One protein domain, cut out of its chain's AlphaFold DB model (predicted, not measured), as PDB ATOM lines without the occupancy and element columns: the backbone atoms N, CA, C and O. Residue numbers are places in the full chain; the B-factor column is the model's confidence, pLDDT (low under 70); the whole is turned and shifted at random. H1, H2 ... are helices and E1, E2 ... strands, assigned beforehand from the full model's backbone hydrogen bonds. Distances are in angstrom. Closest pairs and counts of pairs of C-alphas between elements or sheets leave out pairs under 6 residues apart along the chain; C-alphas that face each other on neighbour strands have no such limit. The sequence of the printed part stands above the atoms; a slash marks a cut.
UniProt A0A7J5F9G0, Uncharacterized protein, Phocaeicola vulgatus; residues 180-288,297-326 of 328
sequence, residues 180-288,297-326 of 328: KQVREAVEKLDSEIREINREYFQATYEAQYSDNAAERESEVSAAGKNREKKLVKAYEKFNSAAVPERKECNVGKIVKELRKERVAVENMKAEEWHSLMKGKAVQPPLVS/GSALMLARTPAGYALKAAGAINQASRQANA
ATOM      1  N   LYS A 180     239.491 249.447 112.340       84.94
ATOM      2  CA  LYS A 180     239.084 250.250 113.496       84.94
ATOM      3  C   LYS A 180     238.258 249.431 114.495       84.94
ATOM      4  O   LYS A 180     238.611 249.393 115.663       84.94
ATOM      5  N   GLN A 181     237.244 248.703 114.027       86.50
ATOM      6  CA  GLN A 181     236.410 247.846 114.885       86.50
ATOM      7  C   GLN A 181     237.208 246.715 115.541       86.50
ATOM      8  O   GLN A 181     236.963 246.369 116.691       86.50
ATOM      9  N   VAL A 182     238.177 246.140 114.822       87.06
ATOM     10  CA  VAL A 182     239.075 245.123 115.382       87.06
ATOM     11  C   VAL A 182     239.950 245.716 116.486       87.06
ATOM     12  O   VAL A 182     240.094 245.080 117.522       87.06
ATOM     13  N   ARG A 183     240.511 246.916 116.287       84.56
ATOM     14  CA  ARG A 183     241.315 247.607 117.311       84.56
ATOM     15  C   ARG A 183     240.484 247.933 118.550       84.56
ATOM     16  O   ARG A 183     240.876 247.554 119.644       84.56
ATOM     17  N   GLU A 184     239.297 248.506 118.363       87.56
ATOM     18  CA  GLU A 184     238.359 248.788 119.460       87.56
ATOM     19  C   GLU A 184     237.981 247.511 120.229       87.56
ATOM     20  O   GLU A 184     237.894 247.517 121.454       87.56
ATOM     21  N   ALA A 185     237.779 246.388 119.530       90.06
ATOM     22  CA  ALA A 185     237.507 245.107 120.173       90.06
ATOM     23  C   ALA A 185     238.716 244.576 120.963       90.06
ATOM     24  O   ALA A 185     238.519 244.020 122.041       90.06
ATOM     25  N   VAL A 186     239.943 244.749 120.453       87.31
ATOM     26  CA  VAL A 186     241.191 244.348 121.134       87.31
ATOM     27  C   VAL A 186     241.363 245.152 122.422       87.31
ATOM     28  O   VAL A 186     241.447 244.557 123.492       87.31
ATOM     29  N   GLU A 187     241.279 246.480 122.342       84.94
ATOM     30  CA  GLU A 187     241.382 247.381 123.501       84.94
ATOM     31  C   GLU A 187     240.317 247.076 124.564       84.94
ATOM     32  O   GLU A 187     240.580 247.086 125.775       84.94
ATOM     33  N   LYS A 188     239.096 246.768 124.113       93.38
ATOM     34  CA  LYS A 188     237.996 246.387 124.993       93.38
ATOM     35  C   LYS A 188     238.250 245.055 125.689       93.38
ATOM     36  O   LYS A 188     238.012 244.965 126.890       93.38
ATOM     37  N   LEU A 189     238.733 244.041 124.972       93.25
ATOM     38  CA  LEU A 189     239.056 242.743 125.561       93.25
ATOM     39  C   LEU A 189     240.198 242.864 126.580       93.25
ATOM     40  O   LEU A 189     240.063 242.338 127.681       93.25
ATOM     41  N   ASP A 190     241.264 243.607 126.272       82.50
ATOM     42  CA  ASP A 190     242.359 243.846 127.225       82.50
ATOM     43  C   ASP A 190     241.869 244.578 128.487       82.50
ATOM     44  O   ASP A 190     242.310 244.286 129.600       82.50
ATOM     45  N   SER A 191     240.925 245.513 128.337       82.44
ATOM     46  CA  SER A 191     240.290 246.198 129.469       82.44
ATOM     47  C   SER A 191     239.425 245.257 130.311       82.44
ATOM     48  O   SER A 191     239.547 245.259 131.535       82.44
ATOM     49  N   GLU A 192     238.608 244.413 129.670       92.50
ATOM     50  CA  GLU A 192     237.782 243.409 130.353       92.50
ATOM     51  C   GLU A 192     238.662 242.387 131.101       92.50
ATOM     52  O   GLU A 192     238.393 242.096 132.264       92.50
ATOM     53  N   ILE A 193     239.759 241.899 130.505       85.56
ATOM     54  CA  ILE A 193     240.714 240.990 131.171       85.56
ATOM     55  C   ILE A 193     241.333 241.653 132.413       85.56
ATOM     56  O   ILE A 193     241.397 241.034 133.479       85.56
ATOM     57  N   ARG A 194     241.748 242.926 132.313       79.06
ATOM     58  CA  ARG A 194     242.299 243.685 133.450       79.06
ATOM     59  C   ARG A 194     241.298 243.826 134.596       79.06
ATOM     60  O   ARG A 194     241.673 243.636 135.753       79.06
ATOM     61  N   GLU A 195     240.047 244.149 134.291       83.69
ATOM     62  CA  GLU A 195     238.981 244.268 135.291       83.69
ATOM     63  C   GLU A 195     238.683 242.920 135.961       83.69
ATOM     64  O   GLU A 195     238.667 242.828 137.187       83.69
ATOM     65  N   ILE A 196     238.572 241.851 135.168       89.38
ATOM     66  CA  ILE A 196     238.362 240.483 135.656       89.38
ATOM     67  C   ILE A 196     239.487 240.043 136.607       89.38
ATOM     68  O   ILE A 196     239.230 239.417 137.638       89.38
ATOM     69  N   ASN A 197     240.737 240.385 136.290       79.00
ATOM     70  CA  ASN A 197     241.874 240.085 137.156       79.00
ATOM     71  C   ASN A 197     241.853 240.911 138.442       79.00
ATOM     72  O   ASN A 197     242.102 240.355 139.509       79.00
ATOM     73  N   ARG A 198     241.520 242.205 138.365       77.31
ATOM     74  CA  ARG A 198     241.374 243.071 139.545       77.31
ATOM     75  C   ARG A 198     240.343 242.510 140.522       77.31
ATOM     76  O   ARG A 198     240.640 242.399 141.705       77.31
ATOM     77  N   GLU A 199     239.164 242.137 140.032       86.12
ATOM     78  CA  GLU A 199     238.109 241.542 140.860       86.12
ATOM     79  C   GLU A 199     238.550 240.222 141.502       86.12
ATOM     80  O   GLU A 199     238.272 239.987 142.674       86.12
ATOM     81  N   TYR A 200     239.252 239.362 140.754       86.88
ATOM     82  CA  TYR A 200     239.805 238.125 141.304       86.88
ATOM     83  C   TYR A 200     240.803 238.408 142.425       86.88
ATOM     84  O   TYR A 200     240.675 237.827 143.499       86.88
ATOM     85  N   PHE A 201     241.755 239.321 142.206       73.75
ATOM     86  CA  PHE A 201     242.730 239.694 143.230       73.75
ATOM     87  C   PHE A 201     242.051 240.262 144.476       73.75
ATOM     88  O   PHE A 201     242.385 239.843 145.582       73.75
ATOM     89  N   GLN A 202     241.064 241.144 144.299       74.62
ATOM     90  CA  GLN A 202     240.276 241.697 145.395       74.62
ATOM     91  C   GLN A 202     239.574 240.591 146.197       74.62
ATOM     92  O   GLN A 202     239.734 240.525 147.411       74.62
ATOM     93  N   ALA A 203     238.885 239.666 145.520       82.81
ATOM     94  CA  ALA A 203     238.200 238.553 146.175       82.81
ATOM     95  C   ALA A 203     239.173 237.617 146.915       82.81
ATOM     96  O   ALA A 203     238.900 237.193 148.033       82.81
ATOM     97  N   THR A 204     240.337 237.313 146.330       78.25
ATOM     98  CA  THR A 204     241.356 236.491 147.005       78.25
ATOM     99  C   THR A 204     242.002 237.200 148.192       78.25
ATOM    100  O   THR A 204     242.375 236.546 149.164       78.25
ATOM    101  N   TYR A 205     242.130 238.526 148.123       75.19
ATOM    102  CA  TYR A 205     242.661 239.344 149.204       75.19
ATOM    103  C   TYR A 205     241.681 239.407 150.377       75.19
ATOM    104  O   TYR A 205     242.091 239.239 151.518       75.19
ATOM    105  N   GLU A 206     240.387 239.584 150.112       80.19
ATOM    106  CA  GLU A 206     239.341 239.545 151.141       80.19
ATOM    107  C   GLU A 206     239.285 238.176 151.831       80.19
ATOM    108  O   GLU A 206     239.320 238.109 153.061       80.19
ATOM    109  N   ALA A 207     239.347 237.089 151.056       82.38
ATOM    110  CA  ALA A 207     239.368 235.726 151.586       82.38
ATOM    111  C   ALA A 207     240.562 235.458 152.524       82.38
ATOM    112  O   ALA A 207     240.478 234.642 153.448       82.38
ATOM    113  N   GLN A 208     241.693 236.151 152.334       77.12
ATOM    114  CA  GLN A 208     242.878 235.973 153.180       77.12
ATOM    115  C   GLN A 208     242.628 236.377 154.645       77.12
ATOM    116  O   GLN A 208     243.304 235.861 155.534       77.12
ATOM    117  N   TYR A 209     241.661 237.270 154.885       77.31
ATOM    118  CA  TYR A 209     241.256 237.720 156.217       77.31
ATOM    119  C   TYR A 209     240.159 236.853 156.843       77.31
ATOM    120  O   TYR A 209     239.763 237.121 157.971       77.31
ATOM    121  N   SER A 210     239.678 235.813 156.151       78.75
ATOM    122  CA  SER A 210     238.788 234.826 156.764       78.75
ATOM    123  C   SER A 210     239.539 234.023 157.831       78.75
ATOM    124  O   SER A 210     240.637 233.509 157.579       78.75
ATOM    125  N   ASP A 211     238.930 233.892 159.011       80.12
ATOM    126  CA  ASP A 211     239.452 233.115 160.143       80.12
ATOM    127  C   ASP A 211     239.373 231.597 159.898       80.12
ATOM    128  O   ASP A 211     240.065 230.814 160.554       80.12
ATOM    129  N   ASN A 212     238.567 231.163 158.923       89.12
ATOM    130  CA  ASN A 212     238.365 229.761 158.586       89.12
ATOM    131  C   ASN A 212     239.112 229.385 157.294       89.12
ATOM    132  O   ASN A 212     238.798 229.843 156.197       89.12
ATOM    133  N   ALA A 213     240.089 228.482 157.415       84.25
ATOM    134  CA  ALA A 213     240.892 228.018 156.285       84.25
ATOM    135  C   ALA A 213     240.062 227.324 155.187       84.25
ATOM    136  O   ALA A 213     240.355 227.504 154.005       84.25
ATOM    137  N   ALA A 214     239.020 226.569 155.557       87.00
ATOM    138  CA  ALA A 214     238.152 225.893 154.593       87.00
ATOM    139  C   ALA A 214     237.260 226.888 153.834       87.00
ATOM    140  O   ALA A 214     237.032 226.729 152.633       87.00
ATOM    141  N   GLU A 215     236.791 227.939 154.512       84.88
ATOM    142  CA  GLU A 215     236.056 229.035 153.869       84.88
ATOM    143  C   GLU A 215     236.965 229.822 152.929       84.88
ATOM    144  O   GLU A 215     236.607 229.995 151.767       84.88
ATOM    145  N   ARG A 216     238.183 230.174 153.361       86.62
ATOM    146  CA  ARG A 216     239.188 230.820 152.504       86.62
ATOM    147  C   ARG A 216     239.458 230.024 151.228       86.62
ATOM    148  O   ARG A 216     239.462 230.589 150.137       86.62
ATOM    149  N   GLU A 217     239.697 228.716 151.337       86.38
ATOM    150  CA  GLU A 217     239.948 227.866 150.166       86.38
ATOM    151  C   GLU A 217     238.724 227.805 149.237       86.38
ATOM    152  O   GLU A 217     238.855 227.916 148.012       86.38
ATOM    153  N   SER A 218     237.524 227.695 149.814       90.62
ATOM    154  CA  SER A 218     236.260 227.720 149.074       90.62
ATOM    155  C   SER A 218     236.048 229.049 148.335       90.62
ATOM    156  O   SER A 218     235.702 229.044 147.151       90.62
ATOM    157  N   GLU A 219     236.323 230.184 148.980       88.94
ATOM    158  CA  GLU A 219     236.198 231.532 148.417       88.94
ATOM    159  C   GLU A 219     237.209 231.786 147.298       88.94
ATOM    160  O   GLU A 219     236.830 232.241 146.217       88.94
ATOM    161  N   VAL A 220     238.477 231.410 147.491       85.25
ATOM    162  CA  VAL A 220     239.511 231.501 146.446       85.25
ATOM    163  C   VAL A 220     239.150 230.612 145.249       85.25
ATOM    164  O   VAL A 220     239.280 231.029 144.092       85.25
ATOM    165  N   SER A 221     238.634 229.404 145.498       91.38
ATOM    166  CA  SER A 221     238.144 228.492 144.457       91.38
ATOM    167  C   SER A 221     236.939 229.074 143.706       91.38
ATOM    168  O   SER A 221     236.884 229.029 142.471       91.38
ATOM    169  N   ALA A 222     235.986 229.678 144.421       92.50
ATOM    170  CA  ALA A 222     234.824 230.345 143.842       92.50
ATOM    171  C   ALA A 222     235.228 231.568 143.000       92.50
ATOM    172  O   ALA A 222     234.758 231.709 141.866       92.50
ATOM    173  N   ALA A 223     236.153 232.392 143.497       89.69
ATOM    174  CA  ALA A 223     236.725 233.524 142.774       89.69
ATOM    175  C   ALA A 223     237.424 233.063 141.487       89.69
ATOM    176  O   ALA A 223     237.204 233.644 140.423       89.69
ATOM    177  N   GLY A 224     238.191 231.967 141.543       89.12
ATOM    178  CA  GLY A 224     238.834 231.367 140.372       89.12
ATOM    179  C   GLY A 224     237.828 230.898 139.315       89.12
ATOM    180  O   GLY A 224     237.973 231.219 138.133       89.12
ATOM    181  N   LYS A 225     236.757 230.206 139.729       92.94
ATOM    182  CA  LYS A 225     235.662 229.784 138.831       92.94
ATOM    183  C   LYS A 225     234.933 230.981 138.212       92.94
ATOM    184  O   LYS A 225     234.578 230.941 137.033       92.94
ATOM    185  N   ASN A 226     234.710 232.044 138.987       92.94
ATOM    186  CA  ASN A 226     234.077 233.268 138.503       92.94
ATOM    187  C   ASN A 226     234.964 233.995 137.482       92.94
ATOM    188  O   ASN A 226     234.477 234.359 136.411       92.94
ATOM    189  N   ARG A 227     236.268 234.122 137.767       94.50
ATOM    190  CA  ARG A 227     237.270 234.673 136.844       94.50
ATOM    191  C   ARG A 227     237.240 233.940 135.506       94.50
ATOM    192  O   ARG A 227     237.093 234.567 134.463       94.50
ATOM    193  N   GLU A 228     237.279 232.609 135.540       92.94
ATOM    194  CA  GLU A 228     237.245 231.773 134.336       92.94
ATOM    195  C   GLU A 228     235.958 231.991 133.521       92.94
ATOM    196  O   GLU A 228     235.999 232.189 132.306       92.94
ATOM    197  N   LYS A 229     234.797 232.030 134.190       95.50
ATOM    198  CA  LYS A 229     233.502 232.293 133.546       95.50
ATOM    199  C   LYS A 229     233.458 233.672 132.881       95.50
ATOM    200  O   LYS A 229     232.890 233.797 131.796       95.50
ATOM    201  N   LYS A 230     234.017 234.704 133.522       95.38
ATOM    202  CA  LYS A 230     234.070 236.059 132.957       95.38
ATOM    203  C   LYS A 230     235.036 236.139 131.771       95.38
ATOM    204  O   LYS A 230     234.655 236.705 130.751       95.38
ATOM    205  N   LEU A 231     236.209 235.501 131.854       92.81
ATOM    206  CA  LEU A 231     237.172 235.435 130.746       92.81
ATOM    207  C   LEU A 231     236.553 234.789 129.504       92.81
ATOM    208  O   LEU A 231     236.611 235.364 128.421       92.81
ATOM    209  N   VAL A 232     235.892 233.635 129.653       94.56
ATOM    210  CA  VAL A 232     235.219 232.957 128.529       94.56
ATOM    211  C   VAL A 232     234.200 233.880 127.855       94.56
ATOM    212  O   VAL A 232     234.216 234.011 126.633       94.56
ATOM    213  N   LYS A 233     233.369 234.585 128.634       95.00
ATOM    214  CA  LYS A 233     232.388 235.539 128.091       95.00
ATOM    215  C   LYS A 233     233.040 236.717 127.365       95.00
ATOM    216  O   LYS A 233     232.547 237.123 126.311       95.00
ATOM    217  N   ALA A 234     234.129 237.262 127.907       93.00
ATOM    218  CA  ALA A 234     234.877 238.349 127.278       93.00
ATOM    219  C   ALA A 234     235.439 237.908 125.915       93.00
ATOM    220  O   ALA A 234     235.249 238.585 124.903       93.00
ATOM    221  N   TYR A 235     236.025 236.711 125.851       93.31
ATOM    222  CA  TYR A 235     236.530 236.127 124.608       93.31
ATOM    223  C   TYR A 235     235.420 235.790 123.592       93.31
ATOM    224  O   TYR A 235     235.604 236.003 122.394       93.31
ATOM    225  N   GLU A 236     234.248 235.313 124.025       92.06
ATOM    226  CA  GLU A 236     233.081 235.091 123.147       92.06
ATOM    227  C   GLU A 236     232.572 236.398 122.524       92.06
ATOM    228  O   GLU A 236     232.304 236.476 121.316       92.06
ATOM    229  N   LYS A 237     232.483 237.451 123.342       92.69
ATOM    230  CA  LYS A 237     232.104 238.798 122.910       92.69
ATOM    231  C   LYS A 237     233.124 239.372 121.932       92.69
ATOM    232  O   LYS A 237     232.734 239.909 120.895       92.69
ATOM    233  N   PHE A 238     234.415 239.203 122.219       92.75
ATOM    234  CA  PHE A 238     235.494 239.581 121.312       92.75
ATOM    235  C   PHE A 238     235.382 238.850 119.973       92.75
ATOM    236  O   PHE A 238     235.395 239.493 118.926       92.75
ATOM    237  N   ASN A 239     235.208 237.527 119.984       89.62
ATOM    238  CA  ASN A 239     235.092 236.734 118.759       89.62
ATOM    239  C   ASN A 239     233.906 237.193 117.907       89.62
ATOM    240  O   ASN A 239     234.044 237.351 116.697       89.62
ATOM    241  N   SER A 240     232.768 237.487 118.535       88.31
ATOM    242  CA  SER A 240     231.585 238.003 117.837       88.31
ATOM    243  C   SER A 240     231.841 239.348 117.140       88.31
ATOM    244  O   SER A 240     231.277 239.597 116.078       88.31
ATOM    245  N   ALA A 241     232.703 240.199 117.708       86.88
ATOM    246  CA  ALA A 241     233.020 241.524 117.176       86.88
ATOM    247  C   ALA A 241     234.190 241.529 116.171       86.88
ATOM    248  O   ALA A 241     234.128 242.213 115.150       86.88
ATOM    249  N   ALA A 242     235.262 240.785 116.454       87.06
ATOM    250  CA  ALA A 242     236.540 240.870 115.746       87.06
ATOM    251  C   ALA A 242     236.825 239.680 114.815       87.06
ATOM    252  O   ALA A 242     237.645 239.808 113.899       87.06
ATOM    253  N   VAL A 243     236.173 238.533 115.039       85.75
ATOM    254  CA  VAL A 243     236.381 237.292 114.275       85.75
ATOM    255  C   VAL A 243     235.040 236.562 114.064       85.75
ATOM    256  O   VAL A 243     234.861 235.436 114.538       85.75
ATOM    257  N   PRO A 244     234.062 237.178 113.370       76.81
ATOM    258  CA  PRO A 244     232.700 236.648 113.280       76.81
ATOM    259  C   PRO A 244     232.635 235.270 112.600       76.81
ATOM    260  O   PRO A 244     231.776 234.463 112.952       76.81
ATOM    261  N   GLU A 245     233.579 234.938 111.708       77.69
ATOM    262  CA  GLU A 245     233.744 233.589 111.139       77.69
ATOM    263  C   GLU A 245     234.068 232.492 112.176       77.69
ATOM    264  O   GLU A 245     233.998 231.299 111.879       77.69
ATOM    265  N   ARG A 246     234.431 232.879 113.402       72.50
ATOM    266  CA  ARG A 246     234.739 231.991 114.529       72.50
ATOM    267  C   ARG A 246     233.768 232.170 115.700       72.50
ATOM    268  O   ARG A 246     234.030 231.623 116.768       72.50
ATOM    269  N   LYS A 247     232.642 232.873 115.521       64.94
ATOM    270  CA  LYS A 247     231.640 233.102 116.583       64.94
ATOM    271  C   LYS A 247     231.056 231.806 117.174       64.94
ATOM    272  O   LYS A 247     230.691 231.779 118.337       64.94
ATOM    273  N   GLU A 248     231.001 230.733 116.381       66.12
ATOM    274  CA  GLU A 248     230.479 229.412 116.782       66.12
ATOM    275  C   GLU A 248     231.551 228.515 117.430       66.12
ATOM    276  O   GLU A 248     231.288 227.366 117.786       66.12
ATOM    277  N   CYS A 249     232.784 229.010 117.584       78.44
ATOM    278  CA  CYS A 249     233.815 228.266 118.294       78.44
ATOM    279  C   CYS A 249     233.452 228.158 119.772       78.44
ATOM    280  O   CYS A 249     233.152 229.155 120.421       78.44
ATOM    281  N   ASN A 250     233.571 226.953 120.330       83.69
ATOM    282  CA  ASN A 250     233.414 226.750 121.763       83.69
ATOM    283  C   ASN A 250     234.630 227.333 122.505       83.69
ATOM    284  O   ASN A 250     235.637 226.652 122.712       83.69
ATOM    285  N   VAL A 251     234.534 228.612 122.874       88.38
ATOM    286  CA  VAL A 251     235.587 229.359 123.577       88.38
ATOM    287  C   VAL A 251     235.946 228.684 124.896       88.38
ATOM    288  O   VAL A 251     237.127 228.519 125.187       88.38
ATOM    289  N   GLY A 252     234.956 228.190 125.646       87.31
ATOM    290  CA  GLY A 252     235.195 227.448 126.884       87.31
ATOM    291  C   GLY A 252     236.061 226.197 126.689       87.31
ATOM    292  O   GLY A 252     236.920 225.907 127.520       87.31
ATOM    293  N   LYS A 253     235.895 225.465 125.579       87.50
ATOM    294  CA  LYS A 253     236.759 224.327 125.227       87.50
ATOM    295  C   LYS A 253     238.179 224.794 124.900       87.50
ATOM    296  O   LYS A 253     239.123 224.177 125.377       87.50
ATOM    297  N   ILE A 254     238.333 225.877 124.138       87.94
ATOM    298  CA  ILE A 254     239.650 226.431 123.775       87.94
ATOM    299  C   ILE A 254     240.414 226.877 125.025       87.94
ATOM    300  O   ILE A 254     241.567 226.499 125.199       87.94
ATOM    301  N   VAL A 255     239.761 227.622 125.918       89.88
ATOM    302  CA  VAL A 255     240.354 228.063 127.185       89.88
ATOM    303  C   VAL A 255     240.786 226.856 128.029       89.88
ATOM    304  O   VAL A 255     241.914 226.829 128.511       89.88
ATOM    305  N   LYS A 256     239.961 225.802 128.128       88.56
ATOM    306  CA  LYS A 256     240.341 224.555 128.819       88.56
ATOM    307  C   LYS A 256     241.565 223.872 128.204       88.56
ATOM    308  O   LYS A 256     242.408 223.381 128.947       88.56
ATOM    309  N   GLU A 257     241.670 223.818 126.878       87.19
ATOM    310  CA  GLU A 257     242.851 223.263 126.199       87.19
ATOM    311  C   GLU A 257     244.102 224.123 126.455       87.19
ATOM    312  O   GLU A 257     245.149 223.585 126.795       87.19
ATOM    313  N   LEU A 258     243.988 225.455 126.416       87.94
ATOM    314  CA  LEU A 258     245.085 226.368 126.770       87.94
ATOM    315  C   LEU A 258     245.564 226.151 128.216       87.94
ATOM    316  O   LEU A 258     246.765 226.105 128.472       87.94
ATOM    317  N   ARG A 259     244.643 225.938 129.164       87.19
ATOM    318  CA  ARG A 259     244.982 225.609 130.560       87.19
ATOM    319  C   ARG A 259     245.758 224.295 130.687       87.19
ATOM    320  O   ARG A 259     246.678 224.227 131.498       87.19
ATOM    321  N   LYS A 260     245.424 223.269 129.890       87.19
ATOM    322  CA  LYS A 260     246.182 221.999 129.850       87.19
ATOM    323  C   LYS A 260     247.616 222.213 129.366       87.19
ATOM    324  O   LYS A 260     248.534 221.629 129.929       87.19
ATOM    325  N   GLU A 261     247.802 223.121 128.410       82.62
ATOM    326  CA  GLU A 261     249.115 223.577 127.928       82.62
ATOM    327  C   GLU A 261     249.805 224.576 128.882       82.62
ATOM    328  O   GLU A 261     250.787 225.219 128.519       82.62
ATOM    329  N   ARG A 262     249.307 224.720 130.121       82.25
ATOM    330  CA  ARG A 262     249.843 225.609 131.170       82.25
ATOM    331  C   ARG A 262     249.853 227.090 130.794       82.25
ATOM    332  O   ARG A 262     250.627 227.866 131.356       82.25
ATOM    333  N   VAL A 263     248.970 227.500 129.889       83.50
ATOM    334  CA  VAL A 263     248.809 228.904 129.517       83.50
ATOM    335  C   VAL A 263     248.075 229.662 130.623       83.50
ATOM    336  O   VAL A 263     246.994 229.271 131.078       83.50
ATOM    337  N   ALA A 264     248.656 230.788 131.033       85.69
ATOM    338  CA  ALA A 264     248.024 231.783 131.886       85.69
ATOM    339  C   ALA A 264     247.066 232.630 131.037       85.69
ATOM    340  O   ALA A 264     247.398 233.735 130.613       85.69
ATOM    341  N   VAL A 265     245.879 232.092 130.747       87.88
ATOM    342  CA  VAL A 265     244.872 232.735 129.881       87.88
ATOM    343  C   VAL A 265     244.456 234.124 130.393       87.88
ATOM    344  O   VAL A 265     244.075 234.984 129.607       87.88
ATOM    345  N   GLU A 266     244.563 234.362 131.699       87.25
ATOM    346  CA  GLU A 266     244.347 235.659 132.348       87.25
ATOM    347  C   GLU A 266     245.407 236.718 132.018       87.25
ATOM    348  O   GLU A 266     245.155 237.902 132.212       87.25
ATOM    349  N   ASN A 267     246.580 236.308 131.541       84.19
ATOM    350  CA  ASN A 267     247.698 237.193 131.215       84.19
ATOM    351  C   ASN A 267     247.882 237.351 129.700       84.19
ATOM    352  O   ASN A 267     248.790 238.054 129.260       84.19
ATOM    353  N   MET A 268     247.073 236.650 128.905       86.19
ATOM    354  CA  MET A 268     247.163 236.642 127.451       86.19
ATOM    355  C   MET A 268     246.677 237.977 126.885       86.19
ATOM    356  O   MET A 268     245.620 238.468 127.280       86.19
ATOM    357  N   LYS A 269     247.422 238.550 125.936       84.81
ATOM    358  CA  LYS A 269     247.009 239.792 125.270       84.81
ATOM    359  C   LYS A 269     245.872 239.519 124.288       84.81
ATOM    360  O   LYS A 269     245.867 238.496 123.595       84.81
ATOM    361  N   ALA A 270     244.956 240.469 124.126       89.44
ATOM    362  CA  ALA A 270     243.871 240.363 123.155       89.44
ATOM    363  C   ALA A 270     244.381 240.173 121.712       89.44
ATOM    364  O   ALA A 270     243.761 239.456 120.925       89.44
ATOM    365  N   GLU A 271     245.539 240.738 121.357       86.25
ATOM    366  CA  GLU A 271     246.180 240.525 120.049       86.25
ATOM    367  C   GLU A 271     246.677 239.088 119.836       86.25
ATOM    368  O   GLU A 271     246.596 238.553 118.721       86.25
ATOM    369  N   GLU A 272     247.172 238.445 120.895       87.75
ATOM    370  CA  GLU A 272     247.565 237.037 120.866       87.75
ATOM    371  C   GLU A 272     246.321 236.171 120.706       87.75
ATOM    372  O   GLU A 272     246.305 235.265 119.873       87.75
ATOM    373  N   TRP A 273     245.247 236.482 121.439       92.44
ATOM    374  CA  TRP A 273     243.981 235.767 121.302       92.44
ATOM    375  C   TRP A 273     243.430 235.915 119.881       92.44
ATOM    376  O   TRP A 273     243.085 234.933 119.225       92.44
ATOM    377  N   HIS A 274     243.438 237.131 119.340       92.56
ATOM    378  CA  HIS A 274     243.025 237.411 117.966       92.56
ATOM    379  C   HIS A 274     243.836 236.635 116.929       92.56
ATOM    380  O   HIS A 274     243.288 236.055 115.986       92.56
ATOM    381  N   SER A 275     245.158 236.611 117.098       88.81
ATOM    382  CA  SER A 275     246.072 235.879 116.223       88.81
ATOM    383  C   SER A 275     245.819 234.373 116.299       88.81
ATOM    384  O   SER A 275     245.712 233.724 115.254       88.81
ATOM    385  N   LEU A 276     245.608 233.842 117.506       89.50
ATOM    386  CA  LEU A 276     245.239 232.450 117.744       89.50
ATOM    387  C   LEU A 276     243.926 232.091 117.035       89.50
ATOM    388  O   LEU A 276     243.869 231.096 116.310       89.50
ATOM    389  N   MET A 277     242.888 232.923 117.168       87.75
ATOM    390  CA  MET A 277     241.577 232.709 116.535       87.75
ATOM    391  C   MET A 277     241.643 232.734 115.002       87.75
ATOM    392  O   MET A 277     240.917 231.993 114.326       87.75
ATOM    393  N   LYS A 278     242.577 233.510 114.444       85.19
ATOM    394  CA  LYS A 278     242.914 233.513 113.012       85.19
ATOM    395  C   LYS A 278     243.748 232.309 112.565       85.19
ATOM    396  O   LYS A 278     244.058 232.204 111.381       85.19
ATOM    397  N   GLY A 279     244.081 231.392 113.474       83.50
ATOM    398  CA  GLY A 279     244.897 230.212 113.194       83.50
ATOM    399  C   GLY A 279     246.386 230.524 113.041       83.50
ATOM    400  O   GLY A 279     247.111 229.718 112.469       83.50
ATOM    401  N   LYS A 280     246.854 231.686 113.515       85.69
ATOM    402  CA  LYS A 280     248.285 232.001 113.554       85.69
ATOM    403  C   LYS A 280     248.924 231.375 114.789       85.69
ATOM    404  O   LYS A 280     248.275 231.222 115.822       85.69
ATOM    405  N   ALA A 281     250.203 231.041 114.666       85.44
ATOM    406  CA  ALA A 281     251.011 230.595 115.788       85.44
ATOM    407  C   ALA A 281     251.280 231.763 116.749       85.44
ATOM    408  O   ALA A 281     251.692 232.837 116.313       85.44
ATOM    409  N   VAL A 282     251.047 231.542 118.039       85.56
ATOM    410  CA  VAL A 282     251.273 232.508 119.123       85.56
ATOM    411  C   VAL A 282     252.077 231.866 120.246       85.56
ATOM    412  O   VAL A 282     252.037 230.650 120.411       85.56
ATOM    413  N   GLN A 283     252.806 232.665 121.020       84.44
ATOM    414  CA  GLN A 283     253.537 232.207 122.205       84.44
ATOM    415  C   GLN A 283     252.873 232.786 123.454       84.44
ATOM    416  O   GLN A 283     253.337 233.796 123.973       84.44
ATOM    417  N   PRO A 284     251.752 232.199 123.898       80.25
ATOM    418  CA  PRO A 284     250.996 232.767 124.995       80.25
ATOM    419  C   PRO A 284     251.759 232.608 126.321       80.25
ATOM    420  O   PRO A 284     252.599 231.709 126.457       80.25
ATOM    421  N   PRO A 285     251.460 233.453 127.318       77.06
ATOM    422  CA  PRO A 285     252.143 233.423 128.604       77.06
ATOM    423  C   PRO A 285     251.896 232.101 129.334       77.06
ATOM    424  O   PRO A 285     250.771 231.605 129.383       77.06
ATOM    425  N   LEU A 286     252.943 231.545 129.938       80.94
ATOM    426  CA  LEU A 286     252.870 230.316 130.730       80.94
ATOM    427  C   LEU A 286     252.750 230.632 132.225       80.94
ATOM    428  O   LEU A 286     253.254 231.649 132.699       80.94
ATOM    429  N   VAL A 287     252.111 229.738 132.981       72.38
ATOM    430  CA  VAL A 287     252.067 229.818 134.447       72.38
ATOM    431  C   VAL A 287     253.476 229.555 135.000       72.38
ATOM    432  O   VAL A 287     254.049 228.487 134.779       72.38
ATOM    433  N   SER A 288     254.052 230.524 135.713       55.84
ATOM    434  CA  SER A 288     255.362 230.397 136.358       55.84
ATOM    435  C   SER A 288     255.268 229.548 137.638       55.84
ATOM    436  O   SER A 288     254.302 229.653 138.386       55.84
ATOM    437  N   GLY A 297     258.629 227.193 125.337       55.19
ATOM    438  CA  GLY A 297     257.315 227.741 124.989       55.19
ATOM    439  C   GLY A 297     256.986 227.519 123.513       55.19
ATOM    440  O   GLY A 297     257.362 228.308 122.647       55.19
ATOM    441  N   SER A 298     256.354 226.387 123.217       66.12
ATOM    442  CA  SER A 298     256.026 225.983 121.861       66.12
ATOM    443  C   SER A 298     254.947 226.921 121.364       66.12
ATOM    444  O   SER A 298     253.931 227.100 122.030       66.12
ATOM    445  N   ALA A 299     255.158 227.520 120.194       78.81
ATOM    446  CA  ALA A 299     254.123 228.346 119.601       78.81
ATOM    447  C   ALA A 299     252.868 227.487 119.370       78.81
ATOM    448  O   ALA A 299     252.960 226.389 118.819       78.81
ATOM    449  N   LEU A 300     251.716 227.967 119.819       86.00
ATOM    450  CA  LEU A 300     250.429 227.287 119.752       86.00
ATOM    451  C   LEU A 300     249.572 227.911 118.656       86.00
ATOM    452  O   LEU A 300     249.615 229.118 118.435       86.00
ATOM    453  N   MET A 301     248.768 227.101 117.976       86.44
ATOM    454  CA  MET A 301     247.802 227.577 116.988       86.44
ATOM    455  C   MET A 301     246.515 226.761 117.014       86.44
ATOM    456  O   MET A 301     246.511 225.591 117.403       86.44
ATOM    457  N   LEU A 302     245.420 227.365 116.551       84.81
ATOM    458  CA  LEU A 302     244.160 226.657 116.340       84.81
ATOM    459  C   LEU A 302     244.123 226.027 114.947       84.81
ATOM    460  O   LEU A 302     244.136 226.723 113.931       84.81
ATOM    461  N   ALA A 303     244.016 224.701 114.910       77.19
ATOM    462  CA  ALA A 303     243.812 223.922 113.697       77.19
ATOM    463  C   ALA A 303     242.340 223.507 113.562       77.19
ATOM    464  O   ALA A 303     241.689 223.126 114.539       77.19
ATOM    465  N   ARG A 304     241.813 223.548 112.333       74.00
ATOM    466  CA  ARG A 304     240.481 223.016 112.012       74.00
ATOM    467  C   ARG A 304     240.553 221.487 111.940       74.00
ATOM    468  O   ARG A 304     241.461 220.931 111.332       74.00
ATOM    469  N   THR A 305     239.591 220.820 112.557       68.00
ATOM    470  CA  THR A 305     239.409 219.363 112.603       68.00
ATOM    471  C   THR A 305     237.957 219.029 112.235       68.00
ATOM    472  O   THR A 305     237.102 219.916 112.318       68.00
ATOM    473  N   PRO A 306     237.630 217.775 111.878       53.06
ATOM    474  CA  PRO A 306     236.238 217.368 111.652       53.06
ATOM    475  C   PRO A 306     235.315 217.621 112.858       53.06
ATOM    476  O   PRO A 306     234.132 217.879 112.681       53.06
ATOM    477  N   ALA A 307     235.864 217.627 114.080       59.12
ATOM    478  CA  ALA A 307     235.144 217.883 115.330       59.12
ATOM    479  C   ALA A 307     235.161 219.366 115.783       59.12
ATOM    480  O   ALA A 307     234.865 219.662 116.943       59.12
ATOM    481  N   GLY A 308     235.553 220.304 114.907       72.19
ATOM    482  CA  GLY A 308     235.646 221.740 115.207       72.19
ATOM    483  C   GLY A 308     237.089 222.248 115.248       72.19
ATOM    484  O   GLY A 308     237.872 221.962 114.347       72.19
ATOM    485  N   TYR A 309     237.467 223.009 116.276       75.12
ATOM    486  CA  TYR A 309     238.827 223.550 116.430       75.12
ATOM    487  C   TYR A 309     239.575 222.872 117.574       75.12
ATOM    488  O   TYR A 309     238.992 222.596 118.624       75.12
ATOM    489  N   ALA A 310     240.866 222.620 117.360       76.12
ATOM    490  CA  ALA A 310     241.767 222.047 118.353       76.12
ATOM    491  C   ALA A 310     243.078 222.839 118.414       76.12
ATOM    492  O   ALA A 310     243.557 223.344 117.395       76.12
ATOM    493  N   LEU A 311     243.647 222.934 119.613       83.31
ATOM    494  CA  LEU A 311     244.939 223.561 119.863       83.31
ATOM    495  C   LEU A 311     246.065 222.594 119.465       83.31
ATOM    496  O   LEU A 311     245.982 221.401 119.754       83.31
ATOM    497  N   LYS A 312     247.096 223.080 118.767       83.00
ATOM    498  CA  LYS A 312     248.276 222.289 118.375       83.00
ATOM    499  C   LYS A 312     249.556 223.113 118.484       83.00
ATOM    500  O   LYS A 312     249.530 224.324 118.268       83.00
ATOM    501  N   ALA A 313     250.684 222.444 118.721       79.31
ATOM    502  CA  ALA A 313     252.007 223.050 118.601       79.31
ATOM    503  C   ALA A 313     252.361 223.305 117.122       79.31
ATOM    504  O   ALA A 313     252.259 222.411 116.279       79.31
ATOM    505  N   ALA A 314     252.820 224.515 116.804       63.69
ATOM    506  CA  ALA A 314     253.120 224.973 115.447       63.69
ATOM    507  C   ALA A 314     254.234 224.158 114.757       63.69
ATOM    508  O   ALA A 314     254.254 224.051 113.533       63.69
ATOM    509  N   GLY A 315     255.129 223.526 115.529       57.75
ATOM    510  CA  GLY A 315     256.200 222.666 115.005       57.75
ATOM    511  C   GLY A 315     255.733 221.316 114.442       57.75
ATOM    512  O   GLY A 315     256.455 220.711 113.654       57.75
ATOM    513  N   ALA A 316     254.526 220.851 114.785       49.97
ATOM    514  CA  ALA A 316     254.020 219.542 114.357       49.97
ATOM    515  C   ALA A 316     253.502 219.526 112.902       49.97
ATOM    516  O   ALA A 316     253.350 218.460 112.304       49.97
ATOM    517  N   ILE A 317     253.246 220.695 112.303       43.19
ATOM    518  CA  ILE A 317     252.670 220.798 110.949       43.19
ATOM    519  C   ILE A 317     253.689 220.398 109.873       43.19
ATOM    520  O   ILE A 317     253.327 219.756 108.891       43.19
ATOM    521  N   ASN A 318     254.979 220.667 110.095       38.97
ATOM    522  CA  ASN A 318     256.024 220.319 109.131       38.97
ATOM    523  C   ASN A 318     256.373 218.823 109.096       38.97
ATOM    524  O   ASN A 318     257.043 218.400 108.158       38.97
ATOM    525  N   GLN A 319     255.934 218.018 110.067       41.97
ATOM    526  CA  GLN A 319     256.138 216.565 110.027       41.97
ATOM    527  C   GLN A 319     254.997 215.854 109.295       41.97
ATOM    528  O   GLN A 319     255.269 215.058 108.404       41.97
ATOM    529  N   ALA A 320     253.737 216.221 109.552       39.69
ATOM    530  CA  ALA A 320     252.595 215.589 108.882       39.69
ATOM    531  C   ALA A 320     252.562 215.854 107.361       39.69
ATOM    532  O   ALA A 320     252.243 214.956 106.587       39.69
ATOM    533  N   SER A 321     252.951 217.054 106.910       40.81
ATOM    534  CA  SER A 321     253.029 217.368 105.473       40.81
ATOM    535  C   SER A 321     254.259 216.774 104.778       40.81
ATOM    536  O   SER A 321     254.227 216.572 103.569       40.81
ATOM    537  N   ARG A 322     255.341 216.476 105.512       42.78
ATOM    538  CA  ARG A 322     256.516 215.791 104.946       42.78
ATOM    539  C   ARG A 322     256.315 214.282 104.846       42.78
ATOM    540  O   ARG A 322     256.833 213.689 103.913       42.78
ATOM    541  N   GLN A 323     255.542 213.683 105.750       42.50
ATOM    542  CA  GLN A 323     255.240 212.251 105.708       42.50
ATOM    543  C   GLN A 323     254.254 211.907 104.578       42.50
ATOM    544  O   GLN A 323     254.466 210.931 103.874       42.50
ATOM    545  N   ALA A 324     253.273 212.774 104.300       42.28
ATOM    546  CA  ALA A 324     252.347 212.591 103.175       42.28
ATOM    547  C   ALA A 324     252.998 212.746 101.780       42.28
ATOM    548  O   ALA A 324     252.481 212.211 100.808       42.28
ATOM    549  N   ASN A 325     254.133 213.450 101.674       40.34
ATOM    550  CA  ASN A 325     254.904 213.579 100.427       40.34
ATOM    551  C   ASN A 325     256.048 212.556 100.304       40.34
ATOM    552  O   ASN A 325     256.759 212.574  99.306       40.34
ATOM    553  N   ALA A 326     256.260 211.712 101.317       44.19
ATOM    554  CA  ALA A 326     257.254 210.638 101.289       44.19
ATOM    555  C   ALA A 326     256.631 209.258 100.991       44.19
ATOM    556  O   ALA A 326     257.365 208.282 100.864       44.19
TER     557      ALA A 326
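What this domain is: This is residues 180 to 288 and 297 to 326 of the 328 residues of an uncharacterized protein of Phocaeicola vulgatus (UniProt A0A7J5F9G0). A long helical hairpin, H1 and H2 side by side, has a small head packed on it toward the end away from its turn. In the head, H4 packs on H1 and H3 on H2, with the two-stranded hairpin E1 E2 beyond them; residues 318 to 326, of which 318 to 324 belong to H5, stick out. The printed part has 139 residues with five named helices and two named strands, in the order H1 H2 H3 H4 E1 E2 H5; the sheet, order E1 - E2, is antiparallel and the class is mostly helix. It is only just loose, close to compact, with a radius of gyration of the C-alphas of 17.4 A, and elongated, spanning 65 by 36 by 25 A.

How they stand to each other: Begin at the hairpin of E1, residues 300 to 305, and E2, residues 308 to 313, antiparallel at 145 degrees; N 301 and O 312 are 2.9 A apart and N 305 and O 308 2.7 A, within hydrogen-bond range. The closest C-alphas of E2 and H3, residues 251 to 260, are those of Leu 311 and Glu 257, 6.7 A apart. For E1 and H4, residues 270 to 277, look at the C-alphas of Met 301 and Leu 276, the closest at 5.6 A. H3 and H4 are apart. H3 touches H2, residues 213 to 242, at a steep tilt of 54 degrees, with residues 232 to 236 of H2 alone; the closest C-alphas, of Val 232 and Gly 252, are 5.7 A apart. H4 touches H1, residues 180 to 208, with residues 186 to 190 of H1 alone; the closest C-alphas, of Val 186 and Ala 270, are 5.2 A apart, and the steep tilt of 69.7 degrees is only just short of about perpendicular. H1 and H2 form a helical hairpin and touch, opposite ways at a shallow tilt of 4 degrees, with the C-alphas of Val 182 and Ala 242 closest at 5.0 A. H5, residues 314 to 324, touches no helix. In H1, H2, H3 and H4 every O i to N i+4 pair is within hydrogen-bond range; in H5 it is 3 of 7, beside 2 of 8 O i to N i+3 pairs.

Where its parts are: Find C-alpha 180 at (239.084, 250.250, 113.496); from there H1 runs 42.3 A to C-alpha 208. H2 runs 42.7 A back to C-alpha 242 at (236.540, 240.870, 115.746). H3 is 14.3 A long and H4 10.4 A; E1 is 15.3 A and E2 16.8 A. H5 runs 17.5 A to C-alpha 324 at (252.347, 212.591, 103.175).

The domain as a whole: The farthest C-alphas, of Asp 211 and Ala 326, are 65.5 A apart. Residues 289 to 296 are not printed; C-alphas 288 and 297 are 11.8 A apart across this cut, in the link from H4 to E1. Of the links printed whole none is long. The mean pLDDT of the printed part is 80.3; look for values under 70 at residues 247 to 248, 288, 297 to 298, 305 to 307 and 314 to 326.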